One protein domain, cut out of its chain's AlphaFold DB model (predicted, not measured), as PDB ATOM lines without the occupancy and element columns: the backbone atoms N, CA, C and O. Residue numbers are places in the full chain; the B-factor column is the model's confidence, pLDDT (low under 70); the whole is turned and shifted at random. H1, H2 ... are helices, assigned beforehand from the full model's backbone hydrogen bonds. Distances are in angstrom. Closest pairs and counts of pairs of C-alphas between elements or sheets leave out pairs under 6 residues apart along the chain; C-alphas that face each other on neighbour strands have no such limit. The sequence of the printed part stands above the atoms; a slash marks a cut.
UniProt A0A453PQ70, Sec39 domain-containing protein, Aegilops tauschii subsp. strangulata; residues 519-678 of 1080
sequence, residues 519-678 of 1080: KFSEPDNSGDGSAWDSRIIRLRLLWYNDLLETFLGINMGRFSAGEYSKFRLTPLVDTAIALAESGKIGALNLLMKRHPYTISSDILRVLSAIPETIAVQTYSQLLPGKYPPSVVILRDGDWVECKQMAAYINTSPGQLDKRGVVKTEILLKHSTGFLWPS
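This is residues 519 to 678 of the 1080 residues of the protein "Sec39 domain-containing protein" of Aegilops tauschii subsp. strangulata (UniProt A0A453PQ70). One long helix, H1, runs along most of the length, and the shorter helices gather in two clusters along it: H3, H4, H5 and H6 near its last residues, and H8 with H10 nearer its first. H5 and H10 join the clusters, H2 stands across H1 near its last residues, and residues 620 to 642 run back from H7 to H8 without a named element. Residues 521 to 530 stick out at one end. The printed part has 160 residues with ten named helices, H1 to H10 in chain order, and no named strand; the class is all helix. It is compact, with a radius of gyration of the C-alphas of 17.4 A and spans of 58, 39 and 28 A.

H1, residues 529 to 554, touches H4, residues 585 to 594, with residues 550 to 554 alone, at a shallow tilt of 30 degrees, opposite ways; the closest C-alphas, of Ile 554 and Ala 587, are 5.1 A apart. H1 and H2, residues 561 to 567, only just touch, with 3 pairs of C-alphas within 8 A, the closest those of Phe 551 and Tyr 564 at 6.9 A, and stand about perpendicular at 78 degrees. H3, residues 572 to 581, is the hub. With H4 it forms a helical hairpin at 18 degrees, closest at C-alphas 579 and 588, 5.9 A. H3 touches H6, residues 603 to 608, the same way at a shallow tilt of 24 degrees, closest at C-alphas 577 and 606, 5.0 A. It also touches H5, residues 596 to 600, at C-alphas 573 and 599, 6.0 A. H5 touches H10, residues 665 to 671, at C-alphas 597 and 665, 5.9 A. H10 touches H8, residues 643 to 651, at C-alphas 646 and 671, 5.7 A, at a tilt of 68 degrees, only just steep. H1 and H8 are near each other. H7, residues 616 to 619, is close to but not clearly touching H4; H9, residues 653 to 656, touches no helix. Every O i to N i+4 pair is within hydrogen-bond range in H1 to H6, H8 and H10; H7 and H9 are too short for one.

H1 begins at C-alpha 529, (328.085, 228.541, 239.067), and ends 37.3 A away at C-alpha 554, (359.923, 226.877, 258.451). H3 and H4 each measure 14.3 A, and H8 12.2 A. H10 ends at C-alpha 671, (338.746, 212.268, 248.298).

The C-alphas farthest apart, of Pro 523 and Thr 613, are 59.1 A apart. The printed part has no cut. The link from H7 to H8, 23 residues, is long. Mean pLDDT of the printed part is 84.6; residues 522 to 529 and 652 to 661 are under 70.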
ATOM      1  N   LYS A 519     327.808 229.110 252.630       84.00
ATOM      2  CA  LYS A 519     327.743 227.828 253.335       84.00
ATOM      3  C   LYS A 519     326.678 226.920 252.708       84.00
ATOM      4  O   LYS A 519     325.687 227.400 252.173       84.00
ATOM      5  N   PHE A 520     326.899 225.607 252.740       80.06
ATOM      6  CA  PHE A 520     325.944 224.642 252.190       80.06
ATOM      7  C   PHE A 520     324.575 224.748 252.899       80.06
ATOM      8  O   PHE A 520     324.507 224.569 254.116       80.06
ATOM      9  N   SER A 521     323.511 225.019 252.132       73.88
ATOM     10  CA  SER A 521     322.097 224.952 252.546       73.88
ATOM     11  C   SER A 521     321.378 223.780 251.865       73.88
ATOM     12  O   SER A 521     321.674 223.442 250.719       73.88
ATOM     13  N   GLU A 522     320.418 223.156 252.557       52.00
ATOM     14  CA  GLU A 522     319.681 221.967 252.085       52.00
ATOM     15  C   GLU A 522     318.451 222.295 251.203       52.00
ATOM     16  O   GLU A 522     317.369 221.752 251.431       52.00
ATOM     17  N   PRO A 523     318.565 223.166 250.178       53.16
ATOM     18  CA  PRO A 523     318.421 222.584 248.839       53.16
ATOM     19  C   PRO A 523     319.241 223.305 247.747       53.16
ATOM     20  O   PRO A 523     318.712 223.597 246.677       53.16
ATOM     21  N   ASP A 524     320.534 223.574 247.943       50.47
ATOM     22  CA  ASP A 524     321.362 224.173 246.877       50.47
ATOM     23  C   ASP A 524     321.949 223.113 245.930       50.47
ATOM     24  O   ASP A 524     323.161 222.915 245.829       50.47
ATOM     25  N   ASN A 525     321.041 222.438 245.220       50.47
ATOM     26  CA  ASN A 525     321.294 221.809 243.917       50.47
ATOM     27  C   ASN A 525     320.865 222.739 242.759       50.47
ATOM     28  O   ASN A 525     320.717 222.295 241.621       50.47
ATOM     29  N   SER A 526     320.636 224.029 243.028       49.91
ATOM     30  CA  SER A 526     320.448 225.036 241.985       49.91
ATOM     31  C   SER A 526     321.807 225.321 241.333       49.91
ATOM     32  O   SER A 526     322.784 225.667 241.992       49.91
ATOM     33  N   GLY A 527     321.889 225.090 240.023       53.06
ATOM     34  CA  GLY A 527     323.099 225.212 239.208       53.06
ATOM     35  C   GLY A 527     323.575 226.649 238.990       53.06
ATOM     36  O   GLY A 527     323.798 227.041 237.848       53.06
ATOM     37  N   ASP A 528     323.724 227.436 240.054       57.72
ATOM     38  CA  ASP A 528     324.351 228.751 239.980       57.72
ATOM     39  C   ASP A 528     325.870 228.597 240.171       57.72
ATOM     40  O   ASP A 528     326.368 228.345 241.273       57.72
ATOM     41  N   GLY A 529     326.622 228.688 239.069       65.12
ATOM     42  CA  GLY A 529     328.085 228.541 239.067       65.12
ATOM     43  C   GLY A 529     328.793 229.523 240.012       65.12
ATOM     44  O   GLY A 529     329.826 229.189 240.588       65.12
ATOM     45  N   SER A 530     328.178 230.681 240.275       70.75
ATOM     46  CA  SER A 530     328.732 231.747 241.120       70.75
ATOM     47  C   SER A 530     328.918 231.350 242.599       70.75
ATOM     48  O   SER A 530     329.868 231.789 243.261       70.75
ATOM     49  N   ALA A 531     328.051 230.480 243.132       79.81
ATOM     50  CA  ALA A 531     328.157 229.984 244.505       79.81
ATOM     51  C   ALA A 531     329.306 228.975 244.650       79.81
ATOM     52  O   ALA A 531     330.045 229.006 245.638       79.81
ATOM     53  N   TRP A 532     329.497 228.110 243.651       80.50
ATOM     54  CA  TRP A 532     330.614 227.166 243.614       80.50
ATOM     55  C   TRP A 532     331.958 227.880 243.470       80.50
ATOM     56  O   TRP A 532     332.888 227.553 244.208       80.50
ATOM     57  N   ASP A 533     332.034 228.923 242.640       82.88
ATOM     58  CA  ASP A 533     333.226 229.770 242.512       82.88
ATOM     59  C   ASP A 533     333.628 230.402 243.853       82.88
ATOM     60  O   ASP A 533     334.797 230.369 244.249       82.88
ATOM     61  N   SER A 534     332.649 230.902 244.612       85.94
ATOM     62  CA  SER A 534     332.880 231.487 245.941       85.94
ATOM     63  C   SER A 534     333.384 230.453 246.957       85.94
ATOM     64  O   SER A 534     334.258 230.749 247.778       85.94
ATOM     65  N   ARG A 535     332.890 229.210 246.886       87.44
ATOM     66  CA  ARG A 535     333.363 228.102 247.732       87.44
ATOM     67  C   ARG A 535     334.777 227.642 247.342       87.44
ATOM     68  O   ARG A 535     335.588 227.368 248.224       87.44
ATOM     69  N   ILE A 536     335.116 227.626 246.049       87.19
ATOM     70  CA  ILE A 536     336.488 227.361 245.568       87.19
ATOM     71  C   ILE A 536     337.446 228.455 246.052       87.19
ATOM     72  O   ILE A 536     338.559 228.159 246.490       87.19
ATOM     73  N   ILE A 537     337.022 229.721 246.022       88.06
ATOM     74  CA  ILE A 537     337.800 230.834 246.578       88.06
ATOM     75  C   ILE A 537     338.071 230.613 248.070       88.06
ATOM     76  O   ILE A 537     339.214 230.765 248.500       88.06
ATOM     77  N   ARG A 538     337.074 230.179 248.853       91.38
ATOM     78  CA  ARG A 538     337.277 229.857 250.273       91.38
ATOM     79  C   ARG A 538     338.303 228.740 250.483       91.38
ATOM     80  O   ARG A 538     339.180 228.895 251.329       91.38
ATOM     81  N   LEU A 539     338.257 227.666 249.688       89.81
ATOM     82  CA  LEU A 539     339.279 226.607 249.726       89.81
ATOM     83  C   LEU A 539     340.686 227.147 249.441       89.81
ATOM     84  O   LEU A 539     341.638 226.771 250.119       89.81
ATOM     85  N   ARG A 540     340.824 228.056 248.468       90.12
ATOM     86  CA  ARG A 540     342.109 228.705 248.164       90.12
ATOM     87  C   ARG A 540     342.616 229.563 249.315       90.12
ATOM     88  O   ARG A 540     343.806 229.523 249.610       90.12
ATOM     89  N   LEU A 541     341.729 230.314 249.969       91.75
ATOM     90  CA  LEU A 541     342.082 231.106 251.149       91.75
ATOM     91  C   LEU A 541     342.550 230.210 252.300       91.75
ATOM     92  O   LEU A 541     343.574 230.506 252.910       91.75
ATOM     93  N   LEU A 542     341.852 229.099 252.563       92.06
ATOM     94  CA  LEU A 542     342.259 228.117 253.576       92.06
ATOM     95  C   LEU A 542     343.632 227.526 253.258       92.06
ATOM     96  O   LEU A 542     344.511 227.525 254.112       92.06
ATOM     97  N   TRP A 543     343.847 227.113 252.010       90.81
ATOM     98  CA  TRP A 543     345.132 226.592 251.557       90.81
ATOM     99  C   TRP A 543     346.275 227.590 251.728       90.81
ATOM    100  O   TRP A 543     347.318 227.254 252.283       90.81
ATOM    101  N   TYR A 544     346.093 228.836 251.287       92.06
ATOM    102  CA  TYR A 544     347.116 229.865 251.452       92.06
ATOM    103  C   TYR A 544     347.351 230.209 252.919       92.06
ATOM    104  O   TYR A 544     348.500 230.426 253.303       92.06
ATOM    105  N   ASN A 545     346.321 230.177 253.760       92.19
ATOM    106  CA  ASN A 545     346.488 230.327 255.198       92.19
ATOM    107  C   ASN A 545     347.298 229.165 255.811       92.19
ATOM    108  O   ASN A 545     348.236 229.408 256.565       92.19
ATOM    109  N   ASP A 546     347.019 227.917 255.426       91.25
ATOM    110  CA  ASP A 546     347.776 226.738 255.874       91.25
ATOM    111  C   ASP A 546     349.247 226.805 255.413       91.25
ATOM    112  O   ASP A 546     350.179 226.503 256.171       91.25
ATOM    113  N   LEU A 547     349.482 227.274 254.182       92.31
ATOM    114  CA  LEU A 547     350.822 227.536 253.657       92.31
ATOM    115  C   LEU A 547     351.519 228.699 254.364       92.31
ATOM    116  O   LEU A 547     352.728 228.625 254.565       92.31
ATOM    117  N   LEU A 548     350.798 229.753 254.760       93.62
ATOM    118  CA  LEU A 548     351.358 230.875 255.521       93.62
ATOM    119  C   LEU A 548     351.871 230.389 256.867       93.62
ATOM    120  O   LEU A 548     353.028 230.621 257.205       93.62
ATOM    121  N   GLU A 549     351.041 229.656 257.601       92.38
ATOM    122  CA  GLU A 549     351.443 229.079 258.876       92.38
ATOM    123  C   GLU A 549     352.662 228.166 258.688       92.38
ATOM    124  O   GLU A 549     353.580 228.174 259.511       92.38
ATOM    125  N   THR A 550     352.696 227.371 257.613       93.25
ATOM    126  CA  THR A 550     353.821 226.470 257.300       93.25
ATOM    127  C   THR A 550     355.097 227.245 256.988       93.25
ATOM    128  O   THR A 550     356.151 226.925 257.533       93.25
ATOM    129  N   PHE A 551     354.997 228.297 256.178       94.25
ATOM    130  CA  PHE A 551     356.098 229.195 255.848       94.25
ATOM    131  C   PHE A 551     356.673 229.863 257.103       94.25
ATOM    132  O   PHE A 551     357.887 229.857 257.300       94.25
ATOM    133  N   LEU A 552     355.811 230.366 257.993       93.56
ATOM    134  CA  LEU A 552     356.225 230.924 259.282       93.56
ATOM    135  C   LEU A 552     356.912 229.864 260.151       93.56
ATOM    136  O   LEU A 552     357.937 230.150 260.762       93.56
ATOM    137  N   GLY A 553     356.393 228.634 260.171       91.69
ATOM    138  CA  GLY A 553     357.003 227.517 260.893       91.69
ATOM    139  C   GLY A 553     358.410 227.174 260.395       91.69
ATOM    140  O   GLY A 553     359.313 226.985 261.205       91.69
ATOM    141  N   ILE A 554     358.615 227.140 259.074       92.25
ATOM    142  CA  ILE A 554     359.923 226.877 258.451       92.25
ATOM    143  C   ILE A 554     360.909 228.020 258.733       92.25
ATOM    144  O   ILE A 554     362.078 227.774 259.023       92.25
ATOM    145  N   ASN A 555     360.433 229.266 258.687       90.75
ATOM    146  CA  ASN A 555     361.259 230.467 258.835       90.75
ATOM    147  C   ASN A 555     361.311 231.014 260.268       90.75
ATOM    148  O   ASN A 555     361.660 232.179 260.472       90.75
ATOM    149  N   MET A 556     360.979 230.194 261.271       88.56
ATOM    150  CA  MET A 556     361.059 230.553 262.695       88.56
ATOM    151  C   MET A 556     360.301 231.853 263.038       88.56
ATOM    152  O   MET A 556     360.783 232.685 263.805       88.56
ATOM    153  N   GLY A 557     359.129 232.053 262.431       88.62
ATOM    154  CA  GLY A 557     358.257 233.216 262.627       88.62
ATOM    155  C   GLY A 557     358.610 234.449 261.790       88.62
ATOM    156  O   GLY A 557     357.990 235.493 261.961       88.62
ATOM    157  N   ARG A 558     359.596 234.373 260.887       89.94
ATOM    158  CA  ARG A 558     359.943 235.495 260.000       89.94
ATOM    159  C   ARG A 558     359.056 235.504 258.757       89.94
ATOM    160  O   ARG A 558     358.973 234.509 258.039       89.94
ATOM    161  N   PHE A 559     358.441 236.651 258.478       93.12
ATOM    162  CA  PHE A 559     357.612 236.863 257.295       93.12
ATOM    163  C   PHE A 559     358.301 237.781 256.280       93.12
ATOM    164  O   PHE A 559     358.764 238.866 256.626       93.12
ATOM    165  N   SER A 560     358.312 237.360 255.015       93.31
ATOM    166  CA  SER A 560     358.727 238.166 253.867       93.31
ATOM    167  C   SER A 560     357.706 237.982 252.749       93.31
ATOM    168  O   SER A 560     357.514 236.867 252.260       93.31
ATOM    169  N   ALA A 561     357.049 239.069 252.335       90.50
ATOM    170  CA  ALA A 561     355.983 239.021 251.333       90.50
ATOM    171  C   ALA A 561     356.468 238.448 249.988       90.50
ATOM    172  O   ALA A 561     355.772 237.650 249.359       90.50
ATOM    173  N   GLY A 562     357.689 238.804 249.570       91.50
ATOM    174  CA  GLY A 562     358.276 238.322 248.317       91.50
ATOM    175  C   GLY A 562     358.593 236.825 248.335       91.50
ATOM    176  O   GLY A 562     358.327 236.127 247.358       91.50
ATOM    177  N   GLU A 563     359.124 236.313 249.446       91.19
ATOM    178  CA  GLU A 563     359.447 234.887 249.597       91.19
ATOM    179  C   GLU A 563     358.187 234.037 249.741       91.19
ATOM    180  O   GLU A 563     358.058 233.014 249.070       91.19
ATOM    181  N   TYR A 564     357.218 234.494 250.537       93.69
ATOM    182  CA  TYR A 564     355.938 233.807 250.689       93.69
ATOM    183  C   TYR A 564     355.150 233.770 249.370       93.69
ATOM    184  O   TYR A 564     354.566 232.741 249.026       93.69
ATOM    185  N   SER A 565     355.179 234.854 248.583       91.75
ATOM    186  CA  SER A 565     354.528 234.877 247.269       91.75
ATOM    187  C   SER A 565     355.112 233.841 246.310       91.75
ATOM    188  O   SER A 565     354.365 233.288 245.508       91.75
ATOM    189  N   LYS A 566     356.421 233.568 246.381       91.81
ATOM    190  CA  LYS A 566     357.044 232.477 245.617       91.81
ATOM    191  C   LYS A 566     356.631 231.123 246.191       91.81
ATOM    192  O   LYS A 566     356.134 230.284 245.451       91.81
ATOM    193  N   PHE A 567     356.743 230.960 247.510       91.75
ATOM    194  CA  PHE A 567     356.424 229.719 248.219       91.75
ATOM    195  C   PHE A 567     355.005 229.212 247.934       91.75
ATOM    196  O   PHE A 567     354.827 228.040 247.635       91.75
ATOM    197  N   ARG A 568     353.990 230.089 247.955       89.69
ATOM    198  CA  ARG A 568     352.588 229.684 247.740       89.69
ATOM    199  C   ARG A 568     352.238 229.286 246.300       89.69
ATOM    200  O   ARG A 568     351.149 228.763 246.069       89.69
ATOM    201  N   LEU A 569     353.102 229.617 245.339       88.50
ATOM    202  CA  LEU A 569     352.924 229.299 243.918       88.50
ATOM    203  C   LEU A 569     353.712 228.050 243.507       88.50
ATOM    204  O   LEU A 569     353.380 227.434 242.496       88.50
ATOM    205  N   THR A 570     354.735 227.671 244.271       89.06
ATOM    206  CA  THR A 570     355.509 226.451 244.038       89.06
ATOM    207  C   THR A 570     354.739 225.226 244.553       89.06
ATOM    208  O   THR A 570     354.211 225.267 245.667       89.06
ATOM    209  N   PRO A 571     354.666 224.119 243.790       89.81
ATOM    210  CA  PRO A 571     354.107 222.867 244.288       89.81
ATOM    211  C   PRO A 571     354.821 222.403 245.564       89.81
ATOM    212  O   PRO A 571     356.050 222.417 245.640       89.81
ATOM    213  N   LEU A 572     354.060 221.955 246.569       90.75
ATOM    214  CA  LEU A 572     354.628 221.576 247.870       90.75
ATOM    215  C   LEU A 572     355.688 220.476 247.765       90.75
ATOM    216  O   LEU A 572     356.681 220.525 248.487       90.75
ATOM    217  N   VAL A 573     355.510 219.513 246.862       92.12
ATOM    218  CA  VAL A 573     356.472 218.419 246.686       92.12
ATOM    219  C   VAL A 573     357.828 218.945 246.200       92.12
ATOM    220  O   VAL A 573     358.863 218.522 246.710       92.12
ATOM    221  N   ASP A 574     357.838 219.936 245.307       92.81
ATOM    222  CA  ASP A 574     359.079 220.553 244.826       92.81
ATOM    223  C   ASP A 574     359.753 221.374 245.932       92.81
ATOM    224  O   ASP A 574     360.974 221.346 246.080       92.81
ATOM    225  N   THR A 575     358.965 222.045 246.786       92.75
ATOM    226  CA  THR A 575     359.522 222.705 247.981       92.75
ATOM    227  C   THR A 575     360.116 221.700 248.968       92.75
ATOM    228  O   THR A 575     361.152 221.976 249.568       92.75
ATOM    229  N   ALA A 576     359.500 220.522 249.117       94.88
ATOM    230  CA  ALA A 576     360.003 219.458 249.977       94.88
ATOM    231  C   ALA A 576     361.342 218.914 249.459       94.88
ATOM    232  O   ALA A 576     362.261 218.717 250.251       94.88
ATOM    233  N   ILE A 577     361.478 218.753 248.142       95.62
ATOM    234  CA  ILE A 577     362.727 218.332 247.493       95.62
ATOM    235  C   ILE A 577     363.821 219.375 247.687       95.62
ATOM    236  O   ILE A 577     364.887 219.031 248.178       95.62
ATOM    237  N   ALA A 578     363.547 220.658 247.441       94.44
ATOM    238  CA  ALA A 578     364.535 221.715 247.672       94.44
ATOM    239  C   ALA A 578     364.987 221.795 249.151       94.44
ATOM    240  O   ALA A 578     366.148 222.085 249.464       94.44
ATOM    241  N   LEU A 579     364.081 221.523 250.101       93.88
ATOM    242  CA  LEU A 579     364.428 221.422 251.524       93.88
ATOM    243  C   LEU A 579     365.264 220.173 251.840       93.88
ATOM    244  O   LEU A 579     366.173 220.261 252.668       93.88
ATOM    245  N   ALA A 580     364.975 219.045 251.189       95.25
ATOM    246  CA  ALA A 580     365.746 217.811 251.302       95.25
ATOM    247  C   ALA A 580     367.169 217.990 250.746       95.25
ATOM    248  O   ALA A 580     368.123 217.756 251.485       95.25
ATOM    249  N   GLU A 581     367.312 218.520 249.527       94.88
ATOM    250  CA  GLU A 581     368.594 218.792 248.854       94.88
ATOM    251  C   GLU A 581     369.483 219.745 249.662       94.88
ATOM    252  O   GLU A 581     370.697 219.572 249.746       94.88
ATOM    253  N   SER A 582     368.880 220.746 250.310       93.25
ATOM    254  CA  SER A 582     369.606 221.683 251.179       93.25
ATOM    255  C   SER A 582     369.944 221.127 252.570       93.25
ATOM    256  O   SER A 582     370.540 221.839 253.381       93.25
ATOM    257  N   GLY A 583     369.549 219.887 252.883       90.12
ATOM    258  CA  GLY A 583     369.821 219.229 254.164       90.12
ATOM    259  C   GLY A 583     369.053 219.803 255.361       90.12
ATOM    260  O   GLY A 583     369.386 219.521 256.513       90.12
ATOM    261  N   LYS A 584     368.007 220.610 255.136       92.19
ATOM    262  CA  LYS A 584     367.214 221.248 256.204       92.19
ATOM    263  C   LYS A 584     366.147 220.300 256.758       92.19
ATOM    264  O   LYS A 584     364.946 220.557 256.661       92.19
ATOM    265  N   ILE A 585     366.590 219.226 257.412       93.56
ATOM    266  CA  ILE A 585     365.732 218.136 257.913       93.56
ATOM    267  C   ILE A 585     364.603 218.628 258.836       93.56
ATOM    268  O   ILE A 585     363.473 218.149 258.748       93.56
ATOM    269  N   GLY A 586     364.870 219.608 259.705       90.88
ATOM    270  CA  GLY A 586     363.857 220.155 260.618       90.88
ATOM    271  C   GLY A 586     362.694 220.843 259.891       90.88
ATOM    272  O   GLY A 586     361.532 220.629 260.242       90.88
ATOM    273  N   ALA A 587     362.999 221.614 258.843       92.75
ATOM    274  CA  ALA A 587     361.996 222.271 258.007       92.75
ATOM    275  C   ALA A 587     361.185 221.245 257.203       92.75
ATOM    276  O   ALA A 587     359.959 221.339 257.147       92.75
ATOM    277  N   LEU A 588     361.863 220.231 256.653       94.38
ATOM    278  CA  LEU A 588     361.221 219.126 255.944       94.38
ATOM    279  C   LEU A 588     360.252 218.351 256.855       94.38
ATOM    280  O   LEU A 588     359.115 218.096 256.466       94.38
ATOM    281  N   ASN A 589     360.653 218.055 258.096       92.88
ATOM    282  CA  ASN A 589     359.794 217.400 259.090       92.88
ATOM    283  C   ASN A 589     358.524 218.203 259.382       92.88
ATOM    284  O   ASN A 589     357.429 217.649 259.453       92.88
ATOM    285  N   LEU A 590     358.661 219.518 259.556       92.12
ATOM    286  CA  LEU A 590     357.522 220.394 259.810       92.12
ATOM    287  C   LEU A 590     356.561 220.417 258.615       92.12
ATOM    288  O   LEU A 590     355.349 220.344 258.814       92.12
ATOM    289  N   LEU A 591     357.096 220.465 257.395       92.94
ATOM    290  CA  LEU A 591     356.314 220.445 256.161       92.94
ATOM    291  C   LEU A 591     355.573 219.107 255.983       92.94
ATOM    292  O   LEU A 591     354.367 219.120 255.751       92.94
ATOM    293  N   MET A 592     356.237 217.967 256.214       91.19
ATOM    294  CA  MET A 592     355.615 216.633 256.176       91.19
ATOM    295  C   MET A 592     354.544 216.429 257.251       91.19
ATOM    296  O   MET A 592     353.524 215.797 256.992       91.19
ATOM    297  N   LYS A 593     354.740 216.980 258.455       90.56
ATOM    298  CA  LYS A 593     353.739 216.914 259.531       90.56
ATOM    299  C   LYS A 593     352.493 217.744 259.231       90.56
ATOM    300  O   LYS A 593     351.406 217.349 259.639       90.56
ATOM    301  N   ARG A 594     352.649 218.893 258.567       90.12
ATOM    302  CA  ARG A 594     351.541 219.811 258.256       90.12
ATOM    303  C   ARG A 594     350.793 219.450 256.978       90.12
ATOM    304  O   ARG A 594     349.588 219.665 256.940       90.12
ATOM    305  N   HIS A 595     351.482 218.877 255.986       91.06
ATOM    306  CA  HIS A 595     350.908 218.511 254.679       91.06
ATOM    307  C   HIS A 595     351.062 217.020 254.336       91.06
ATOM    308  O   HIS A 595     351.649 216.663 253.308       91.06
ATOM    309  N   PRO A 596     350.596 216.115 255.211       90.12
ATOM    310  CA  PRO A 596     350.923 214.702 255.117       90.12
ATOM    311  C   PRO A 596     350.265 214.008 253.914       90.12
ATOM    312  O   PRO A 596     350.896 213.134 253.331       90.12
ATOM    313  N   TYR A 597     349.054 214.390 253.496       89.56
ATOM    314  CA  TYR A 597     348.352 213.777 252.359       89.56
ATOM    315  C   TYR A 597     348.893 214.254 251.010       89.56
ATOM    316  O   TYR A 597     348.933 213.468 250.069       89.56
ATOM    317  N   THR A 598     349.325 215.517 250.903       89.56
ATOM    318  CA  THR A 598     349.925 216.026 249.657       89.56
ATOM    319  C   THR A 598     351.294 215.399 249.392       89.56
ATOM    320  O   THR A 598     351.641 215.149 248.243       89.56
ATOM    321  N   ILE A 599     352.085 215.141 250.438       90.19
ATOM    322  CA  ILE A 599     353.458 214.630 250.289       90.19
ATOM    323  C   ILE A 599     353.499 213.101 250.212       90.19
ATOM    324  O   ILE A 599     354.451 212.547 249.666       90.19
ATOM    325  N   SER A 600     352.490 212.393 250.733       87.81
ATOM    326  CA  SER A 600     352.543 210.930 250.846       87.81
ATOM    327  C   SER A 600     352.668 210.208 249.499       87.81
ATOM    328  O   SER A 600     353.290 209.149 249.453       87.81
ATOM    329  N   SER A 601     352.150 210.781 248.403       86.50
ATOM    330  CA  SER A 601     352.290 210.220 247.047       86.50
ATOM    331  C   SER A 601     353.741 210.154 246.571       86.50
ATOM    332  O   SER A 601     354.121 209.221 245.874       86.50
ATOM    333  N   ASP A 602     354.551 211.132 246.971       89.75
ATOM    334  CA  ASP A 602     355.911 211.355 246.481       89.75
ATOM    335  C   ASP A 602     356.957 211.216 247.594       89.75
ATOM    336  O   ASP A 602     358.105 211.634 247.436       89.75
ATOM    337  N   ILE A 603     356.588 210.619 248.732       92.56
ATOM    338  CA  ILE A 603     357.435 210.559 249.930       92.56
ATOM    339  C   ILE A 603     358.820 209.968 249.642       92.56
ATOM    340  O   ILE A 603     359.825 210.514 250.091       92.56
ATOM    341  N   LEU A 604     358.893 208.901 248.842       94.00
ATOM    342  CA  LEU A 604     360.157 208.253 248.480       94.00
ATOM    343  C   LEU A 604     361.035 209.160 247.615       94.00
ATOM    344  O   LEU A 604     362.239 209.238 247.836       94.00
ATOM    345  N   ARG A 605     360.426 209.909 246.688       94.50
ATOM    346  CA  ARG A 605     361.126 210.868 245.823       94.50
ATOM    347  C   ARG A 605     361.715 212.021 246.633       94.50
ATOM    348  O   ARG A 605     362.857 212.401 246.407       94.50
ATOM    349  N   VAL A 606     360.955 212.542 247.596       95.38
ATOM    350  CA  VAL A 606     361.412 213.604 248.504       95.38
ATOM    351  C   VAL A 606     362.579 213.123 249.370       95.38
ATOM    352  O   VAL A 606     363.571 213.831 249.510       95.38
ATOM    353  N   LEU A 607     362.487 211.918 249.941       94.81
ATOM    354  CA  LEU A 607     363.528 211.382 250.824       94.81
ATOM    355  C   LEU A 607     364.803 210.973 250.076       94.81
ATOM    356  O   LEU A 607     365.890 211.101 250.638       94.81
ATOM    357  N   SER A 608     364.696 210.529 248.821       94.50
ATOM    358  CA  SER A 608     365.859 210.269 247.960       94.50
ATOM    359  C   SER A 608     366.680 211.522 247.659       94.50
ATOM    360  O   SER A 608     367.859 211.397 247.357       94.50
ATOM    361  N   ALA A 609     366.088 212.716 247.748       95.50
ATOM    362  CA  ALA A 609     366.779 213.978 247.483       95.50
ATOM    363  C   ALA A 609     367.620 214.486 248.671       95.50
ATOM    364  O   ALA A 609     368.329 215.482 248.545       95.50
ATOM    365  N   ILE A 610     367.543 213.834 249.838       95.38
ATOM    366  CA  ILE A 610     368.423 214.142 250.973       95.38
ATOM    367  C   ILE A 610     369.866 213.804 250.556       95.38
ATOM    368  O   ILE A 610     370.083 212.712 250.049       95.38
ATOM    369  N   PRO A 611     370.871 214.666 250.774       94.00
ATOM    370  CA  PRO A 611     372.259 214.330 250.465       94.00
ATOM    371  C   PRO A 611     372.756 213.079 251.204       94.00
ATOM    372  O   PRO A 611     372.501 212.906 252.397       94.00
ATOM    373  N   GLU A 612     373.523 212.232 250.518       92.44
ATOM    374  CA  GLU A 612     374.094 210.979 251.047       92.44
ATOM    375  C   GLU A 612     375.076 211.213 252.202       92.44
ATOM    376  O   GLU A 612     375.353 210.316 252.995       92.44
ATOM    377  N   THR A 613     375.590 212.438 252.320       90.25
ATOM    378  CA  THR A 613     376.527 212.855 253.366       90.25
ATOM    379  C   THR A 613     375.871 213.074 254.731       90.25
ATOM    380  O   THR A 613     376.574 213.153 255.736       90.25
ATOM    381  N   ILE A 614     374.541 213.171 254.800       91.88
ATOM    382  CA  ILE A 614     373.820 213.455 256.044       91.88
ATOM    383  C   ILE A 614     373.609 212.166 256.845       91.88
ATOM    384  O   ILE A 614     373.051 211.192 256.346       91.88
ATOM    385  N   ALA A 615     373.980 212.191 258.127       90.88
ATOM    386  CA  ALA A 615     373.803 211.066 259.042       90.88
ATOM    387  C   ALA A 615     372.322 210.676 259.201       90.88
ATOM    388  O   ALA A 615     371.469 211.509 259.540       90.88
ATOM    389  N   VAL A 616     372.020 209.390 259.013       93.06
ATOM    390  CA  VAL A 616     370.646 208.857 258.922       93.06
ATOM    391  C   VAL A 616     369.847 209.062 260.208       93.06
ATOM    392  O   VAL A 616     368.632 209.273 260.186       93.06
ATOM    393  N   GLN A 617     370.529 209.087 261.351       90.38
ATOM    394  CA  GLN A 617     369.919 209.283 262.662       90.38
ATOM    395  C   GLN A 617     369.193 210.635 262.750       90.38
ATOM    396  O   GLN A 617     368.135 210.717 263.378       90.38
ATOM    397  N   THR A 618     369.695 211.670 262.063       91.88
ATOM    398  CA  THR A 618     369.119 213.029 262.081       91.88
ATOM    399  C   THR A 618     367.723 213.102 261.454       91.88
ATOM    400  O   THR A 618     366.890 213.905 261.886       91.88
ATOM    401  N   TYR A 619     367.430 212.235 260.480       93.19
ATOM    402  CA  TYR A 619     366.149 212.180 259.768       93.19
ATOM    403  C   TYR A 619     365.400 210.847 259.929       93.19
ATOM    404  O   TYR A 619     364.391 210.622 259.264       93.19
ATOM    405  N   SER A 620     365.810 210.004 260.879       91.06
ATOM    406  CA  SER A 620     365.182 208.713 261.224       91.06
ATOM    407  C   SER A 620     363.660 208.782 261.454       91.06
ATOM    408  O   SER A 620     362.908 207.860 261.126       91.06
ATOM    409  N   GLN A 621     363.180 209.909 261.980       89.12
ATOM    410  CA  GLN A 621     361.760 210.200 262.188       89.12
ATOM    411  C   GLN A 621     360.953 210.351 260.886       89.12
ATOM    412  O   GLN A 621     359.754 210.087 260.895       89.12
ATOM    413  N   LEU A 622     361.594 210.760 259.785       91.56
ATOM    414  CA  LEU A 622     360.959 210.953 258.474       91.56
ATOM    415  C   LEU A 622     360.873 209.661 257.669       91.56
ATOM    416  O   LEU A 622     360.051 209.551 256.763       91.56
ATOM    417  N   LEU A 623     361.728 208.692 257.998       92.25
ATOM    418  CA  LEU A 623     361.832 207.438 257.276       92.25
ATOM    419  C   LEU A 623     360.514 206.640 257.345       92.25
ATOM    420  O   LEU A 623     359.991 206.419 258.452       92.25
ATOM    421  N   PRO A 624     359.975 206.196 256.194       91.62
ATOM    422  CA  PRO A 624     358.696 205.507 256.123       91.62
ATOM    423  C   PRO A 624     358.801 204.106 256.727       91.62
ATOM    424  O   PRO A 624     359.751 203.368 256.466       91.62
ATOM    425  N   GLY A 625     357.817 203.738 257.548       89.81
ATOM    426  CA  GLY A 625     357.633 202.363 258.009       89.81
ATOM    427  C   GLY A 625     356.673 201.572 257.126       89.81
ATOM    428  O   GLY A 625     356.107 202.102 256.171       89.81
ATOM    429  N   LYS A 626     356.441 200.303 257.483       88.06
ATOM    430  CA  LYS A 626     355.531 199.415 256.736       88.06
ATOM    431  C   LYS A 626     354.100 199.953 256.635       88.06
ATOM    432  O   LYS A 626     353.411 199.693 255.654       88.06
ATOM    433  N   TYR A 627     353.665 200.706 257.640       86.44
ATOM    434  CA  TYR A 627     352.338 201.301 257.706       86.44
ATOM    435  C   TYR A 627     352.437 202.824 257.824       86.44
ATOM    436  O   TYR A 627     353.414 203.327 258.391       86.44
ATOM    437  N   PRO A 628     351.429 203.558 257.323       84.88
ATOM    438  CA  PRO A 628     351.362 204.998 257.503       84.88
ATOM    439  C   PRO A 628     351.264 205.369 258.995       84.88
ATOM    440  O   PRO A 628     350.840 204.540 259.810       84.88
ATOM    441  N   PRO A 629     351.620 206.610 259.376       82.00
ATOM    442  CA  PRO A 629     351.517 207.068 260.759       82.00
ATOM    443  C   PRO A 629     350.098 206.878 261.309       82.00
ATOM    444  O   PRO A 629     349.121 207.312 260.699       82.00
ATOM    445  N   SER A 630     349.979 206.253 262.483       72.25
ATOM    446  CA  SER A 630     348.686 205.950 263.115       72.25
ATOM    447  C   SER A 630     347.936 207.194 263.597       72.25
ATOM    448  O   SER A 630     346.709 207.180 263.685       72.25
ATOM    449  N   VAL A 631     348.660 208.278 263.885       75.00
ATOM    450  CA  VAL A 631     348.095 209.563 264.303       75.00
ATOM    451  C   VAL A 631     348.582 210.650 263.356       75.00
ATOM    452  O   VAL A 631     349.756 211.014 263.358       75.00
ATOM    453  N   VAL A 632     347.655 211.189 262.567       80.12
ATOM    454  CA  VAL A 632     347.871 212.376 261.738       80.12
ATOM    455  C   VAL A 632     347.063 213.516 262.347       80.12
ATOM    456  O   VAL A 632     345.832 213.494 262.326       80.12
ATOM    457  N   ILE A 633     347.758 214.489 262.936       80.44
ATOM    458  CA  ILE A 633     347.131 215.654 263.567       80.44
ATOM    459  C   ILE A 633     346.916 216.711 262.486       80.44
ATOM    460  O   ILE A 633     347.870 217.328 262.019       80.44
ATOM    461  N   LEU A 634     345.661 216.909 262.097       82.94
ATOM    462  CA  LEU A 634     345.237 218.010 261.233       82.94
ATOM    463  C   LEU A 634     344.524 219.072 262.069       82.94
ATOM    464  O   LEU A 634     344.051 218.789 263.171       82.94
ATOM    465  N   ARG A 635     344.415 220.284 261.520       86.81
ATOM    466  CA  ARG A 635     343.521 221.310 262.064       86.81
ATOM    467  C   ARG A 635     342.055 220.881 261.958       86.81
ATOM    468  O   ARG A 635     341.713 219.984 261.183       86.81
ATOM    469  N   ASP A 636     341.193 221.587 262.680       85.12
ATOM    470  CA  ASP A 636     339.751 221.454 262.505       85.12
ATOM    471  C   ASP A 636     339.346 221.856 261.078       85.12
ATOM    472  O   ASP A 636     339.848 222.835 260.508       85.12
ATOM    473  N   GLY A 637     338.465 221.050 260.486       83.50
ATOM    474  CA  GLY A 637     337.972 221.259 259.129       83.50
ATOM    475  C   GLY A 637     337.000 222.422 259.043       83.50
ATOM    476  O   GLY A 637     336.117 222.574 259.889       83.50
ATOM    477  N   ASP A 638     337.143 223.220 257.990       90.50
ATOM    478  CA  ASP A 638     336.148 224.223 257.646       90.50
ATOM    479  C   ASP A 638     334.931 223.555 256.986       90.50
ATOM    480  O   ASP A 638     335.026 222.482 256.386       90.50
ATOM    481  N   TRP A 639     333.764 224.197 257.054       90.00
ATOM    482  CA  TRP A 639     332.527 223.661 256.480       90.00
ATOM    483  C   TRP A 639     332.620 223.400 254.968       90.00
ATOM    484  O   TRP A 639     331.852 222.589 254.446       90.00
ATOM    485  N   VAL A 640     333.530 224.081 254.258       89.12
ATOM    486  CA  VAL A 640     333.735 223.891 252.817       89.12
ATOM    487  C   VAL A 640     334.520 222.612 252.492       89.12
ATOM    488  O   VAL A 640     334.390 222.072 251.396       89.12
ATOM    489  N   GLU A 641     335.295 222.083 253.440       89.62
ATOM    490  CA  GLU A 641     336.167 220.911 253.278       89.62
ATOM    491  C   GLU A 641     335.403 219.601 253.523       89.62
ATOM    492  O   GLU A 641     335.832 218.720 254.264       89.62
ATOM    493  N   CYS A 642     334.223 219.480 252.917       87.88
ATOM    494  CA  CYS A 642     333.305 218.368 253.127       87.88
ATOM    495  C   CYS A 642     333.283 217.390 251.938       87.88
ATOM    496  O   CYS A 642     333.747 217.682 250.832       87.88
ATOM    497  N   LYS A 643     332.666 216.216 252.138       85.94
ATOM    498  CA  LYS A 643     332.524 215.189 251.088       85.94
ATOM    499  C   LYS A 643     331.773 215.693 249.847       85.94
ATOM    500  O   LYS A 643     332.105 215.284 248.740       85.94
ATOM    501  N   GLN A 644     330.791 216.585 250.021       85.88
ATOM    502  CA  GLN A 644     330.035 217.176 248.910       85.88
ATOM    503  C   GLN A 644     330.940 218.021 248.002       85.88
ATOM    504  O   GLN A 644     330.863 217.907 246.782       85.88
ATOM    505  N   MET A 645     331.840 218.815 248.591       85.56
ATOM    506  CA  MET A 645     332.826 219.594 247.842       85.56
ATOM    507  C   MET A 645     333.840 218.696 247.122       85.56
ATOM    508  O   MET A 645     334.142 218.915 245.949       85.56
ATOM    509  N   ALA A 646     334.325 217.645 247.791       84.06
ATOM    510  CA  ALA A 646     335.234 216.675 247.182       84.06
ATOM    511  C   ALA A 646     334.600 215.971 245.966       84.06
ATOM    512  O   ALA A 646     335.248 215.817 244.931       84.06
ATOM    513  N   ALA A 647     333.322 215.588 246.065       83.19
ATOM    514  CA  ALA A 647     332.577 214.999 244.955       83.19
ATOM    515  C   ALA A 647     332.436 215.979 243.780       83.19
ATOM    516  O   ALA A 647     332.749 215.614 242.650       83.19
ATOM    517  N   TYR A 648     332.056 217.237 244.044       82.06
ATOM    518  CA  TYR A 648     331.927 218.268 243.008       82.06
ATOM    519  C   TYR A 648     333.218 218.457 242.195       82.06
ATOM    520  O   TYR A 648     333.185 218.431 240.962       82.06
ATOM    521  N   ILE A 649     334.362 218.563 242.881       79.81
ATOM    522  CA  ILE A 649     335.682 218.708 242.249       79.81
ATOM    523  C   ILE A 649     336.039 217.494 241.381       79.81
ATOM    524  O   ILE A 649     336.585 217.659 240.292       79.81
ATOM    525  N   ASN A 650     335.722 216.281 241.837       76.94
ATOM    526  CA  ASN A 650     336.030 215.059 241.094       76.94
ATOM    527  C   ASN A 650     335.105 214.846 239.878       76.94
ATOM    528  O   ASN A 650     335.519 214.221 238.906       76.94
ATOM    529  N   THR A 651     333.862 215.341 239.915       74.94
ATOM    530  CA  THR A 651     332.853 215.116 238.861       74.94
ATOM    531  C   THR A 651     332.853 216.184 237.758       74.94
ATOM    532  O   THR A 651     332.362 215.913 236.665       74.94
ATOM    533  N   SER A 652     333.431 217.372 237.980       63.19
ATOM    534  CA  SER A 652     333.395 218.486 237.009       63.19
ATOM    535  C   SER A 652     334.771 219.007 236.521       63.19
ATOM    536  O   SER A 652     335.021 220.205 236.588       63.19
ATOM    537  N   PRO A 653     335.676 218.181 235.945       55.97
ATOM    538  CA  PRO A 653     337.024 218.640 235.560       55.97
ATOM    539  C   PRO A 653     337.039 219.741 234.478       55.97
ATOM    540  O   PRO A 653     337.859 220.656 234.518       55.97
ATOM    541  N   GLY A 654     336.094 219.698 233.529       48.59
ATOM    542  CA  GLY A 654     336.167 220.462 232.274       48.59
ATOM    543  C   GLY A 654     336.000 221.990 232.367       48.59
ATOM    544  O   GLY A 654     336.371 222.686 231.426       48.59
ATOM    545  N   GLN A 655     335.471 222.539 233.471       48.44
ATOM    546  CA  GLN A 655     335.428 223.997 233.719       48.44
ATOM    547  C   GLN A 655     336.550 224.488 234.656       48.44
ATOM    548  O   GLN A 655     336.802 225.690 234.734       48.44
ATOM    549  N   LEU A 656     337.258 223.574 235.332       51.19
ATOM    550  CA  LEU A 656     338.263 223.867 236.363       51.19
ATOM    551  C   LEU A 656     339.719 223.885 235.846       51.19
ATOM    552  O   LEU A 656     340.613 224.375 236.543       51.19
ATOM    553  N   ASP A 657     339.957 223.433 234.611       42.59
ATOM    554  CA  ASP A 657     341.291 223.202 234.022       42.59
ATOM    555  C   ASP A 657     342.162 224.452 233.787       42.59
ATOM    556  O   ASP A 657     343.341 224.338 233.458       42.59
ATOM    557  N   LYS A 658     341.650 225.672 233.990       47.81
ATOM    558  CA  LYS A 658     342.432 226.900 233.736       47.81
ATOM    559  C   LYS A 658     343.180 227.453 234.950       47.81
ATOM    560  O   LYS A 658     343.890 228.445 234.803       47.81
ATOM    561  N   ARG A 659     343.001 226.901 236.160       45.72
ATOM    562  CA  ARG A 659     343.436 227.622 237.374       45.72
ATOM    563  C   ARG A 659     343.871 226.762 238.569       45.72
ATOM    564  O   ARG A 659     343.763 227.256 239.686       45.72
ATOM    565  N   GLY A 660     344.336 225.528 238.346       55.44
ATOM    566  CA  GLY A 660     344.903 224.644 239.380       55.44
ATOM    567  C   GLY A 660     343.941 224.380 240.543       55.44
ATOM    568  O   GLY A 660     343.773 225.215 241.435       55.44
ATOM    569  N   VAL A 661     343.268 223.230 240.545       61.69
ATOM    570  CA  VAL A 661     342.330 222.905 241.627       61.69
ATOM    571  C   VAL A 661     343.101 222.744 242.932       61.69
ATOM    572  O   VAL A 661     343.904 221.827 243.082       61.69
ATOM    573  N   VAL A 662     342.857 223.652 243.875       70.38
ATOM    574  CA  VAL A 662     343.476 223.610 245.197       70.38
ATOM    575  C   VAL A 662     342.814 222.513 246.018       70.38
ATOM    576  O   VAL A 662     341.602 222.540 246.237       70.38
ATOM    577  N   LYS A 663     343.617 221.546 246.463       78.94
ATOM    578  CA  LYS A 663     343.187 220.437 247.312       78.94
ATOM    579  C   LYS A 663     343.825 220.612 248.686       78.94
ATOM    580  O   LYS A 663     345.020 220.394 248.831       78.94
ATOM    581  N   THR A 664     343.042 221.045 249.671       86.56
ATOM    582  CA  THR A 664     343.517 221.116 251.059       86.56
ATOM    583  C   THR A 664     343.683 219.710 251.641       86.56
ATOM    584  O   THR A 664     343.067 218.753 251.170       86.56
ATOM    585  N   GLU A 665     344.478 219.577 252.703       88.12
ATOM    586  CA  GLU A 665     344.755 218.287 253.358       88.12
ATOM    587  C   GLU A 665     343.482 217.558 253.818       88.12
ATOM    588  O   GLU A 665     343.335 216.347 253.652       88.12
ATOM    589  N   ILE A 666     342.511 218.301 254.352       88.06
ATOM    590  CA  ILE A 666     341.238 217.750 254.841       88.06
ATOM    591  C   ILE A 666     340.355 217.301 253.673       88.06
ATOM    592  O   ILE A 666     339.681 216.272 253.750       88.06
ATOM    593  N   LEU A 667     340.408 218.021 252.553       87.06
ATOM    594  CA  LEU A 667     339.705 217.635 251.338       87.06
ATOM    595  C   LEU A 667     340.313 216.367 250.720       87.06
ATOM    596  O   LEU A 667     339.569 215.463 250.343       87.06
ATOM    597  N   LEU A 668     341.648 216.258 250.698       86.69
ATOM    598  CA  LEU A 668     342.373 215.061 250.251       86.69
ATOM    599  C   LEU A 668     342.039 213.833 251.102       86.69
ATOM    600  O   LEU A 668     341.785 212.752 250.562       86.69
ATOM    601  N   LYS A 669     341.945 214.014 252.425       86.31
ATOM    602  CA  LYS A 669     341.478 212.979 253.357       86.31
ATOM    603  C   LYS A 669     340.091 212.446 252.983       86.31
ATOM    604  O   LYS A 669     339.834 211.257 253.164       86.31
ATOM    605  N   HIS A 670     339.203 213.296 252.468       83.19
ATOM    606  CA  HIS A 670     337.867 212.895 252.023       83.19
ATOM    607  C   HIS A 670     337.817 212.330 250.595       83.19
ATOM    608  O   HIS A 670     336.901 211.557 250.317       83.19
ATOM    609  N   SER A 671     338.750 212.695 249.705       80.38
ATOM    610  CA  SER A 671     338.746 212.268 248.298       80.38
ATOM    611  C   SER A 671     339.553 210.999 248.031       80.38
ATOM    612  O   SER A 671     339.006 210.009 247.557       80.38
ATOM    613  N   THR A 672     340.859 211.039 248.287       75.12
ATOM    614  CA  THR A 672     341.828 210.002 247.887       75.12
ATOM    615  C   THR A 672     342.337 209.218 249.087       75.12
ATOM    616  O   THR A 672     342.817 208.100 248.928       75.12
ATOM    617  N   GLY A 673     342.206 209.780 250.291       77.31
ATOM    618  CA  GLY A 673     342.779 209.195 251.493       77.31
ATOM    619  C   GLY A 673     344.306 209.238 251.469       77.31
ATOM    620  O   GLY A 673     344.916 210.008 250.728       77.31
ATOM    621  N   PHE A 674     344.921 208.435 252.333       80.88
ATOM    622  CA  PHE A 674     346.368 208.404 252.514       80.88
ATOM    623  C   PHE A 674     347.004 207.398 251.546       80.88
ATOM    624  O   PHE A 674     346.785 206.194 251.682       80.88
ATOM    625  N   LEU A 675     347.779 207.882 250.572       85.12
ATOM    626  CA  LEU A 675     348.548 207.031 249.656       85.12
ATOM    627  C   LEU A 675     349.862 206.638 250.334       85.12
ATOM    628  O   LEU A 675     350.615 207.524 250.731       85.12
ATOM    629  N   TRP A 676     350.132 205.341 250.484       88.94
ATOM    630  CA  TRP A 676     351.354 204.840 251.118       88.94
ATOM    631  C   TRP A 676     352.026 203.776 250.244       88.94
ATOM    632  O   TRP A 676     351.305 202.923 249.716       88.94
ATOM    633  N   PRO A 677     353.364 203.792 250.100       90.44
ATOM    634  CA  PRO A 677     354.072 202.784 249.318       90.44
ATOM    635  C   PRO A 677     353.879 201.369 249.876       90.44
ATOM    636  O   PRO A 677     353.730 201.162 251.084       90.44
ATOM    637  N   SER A 678     353.910 200.380 248.989       91.19
ATOM    638  CA  SER A 678     353.863 198.966 249.357       91.19
ATOM    639  C   SER A 678     355.155 198.513 250.052       91.19
ATOM    640  O   SER A 678     356.218 199.107 249.886       91.19
TER     641      SER A 678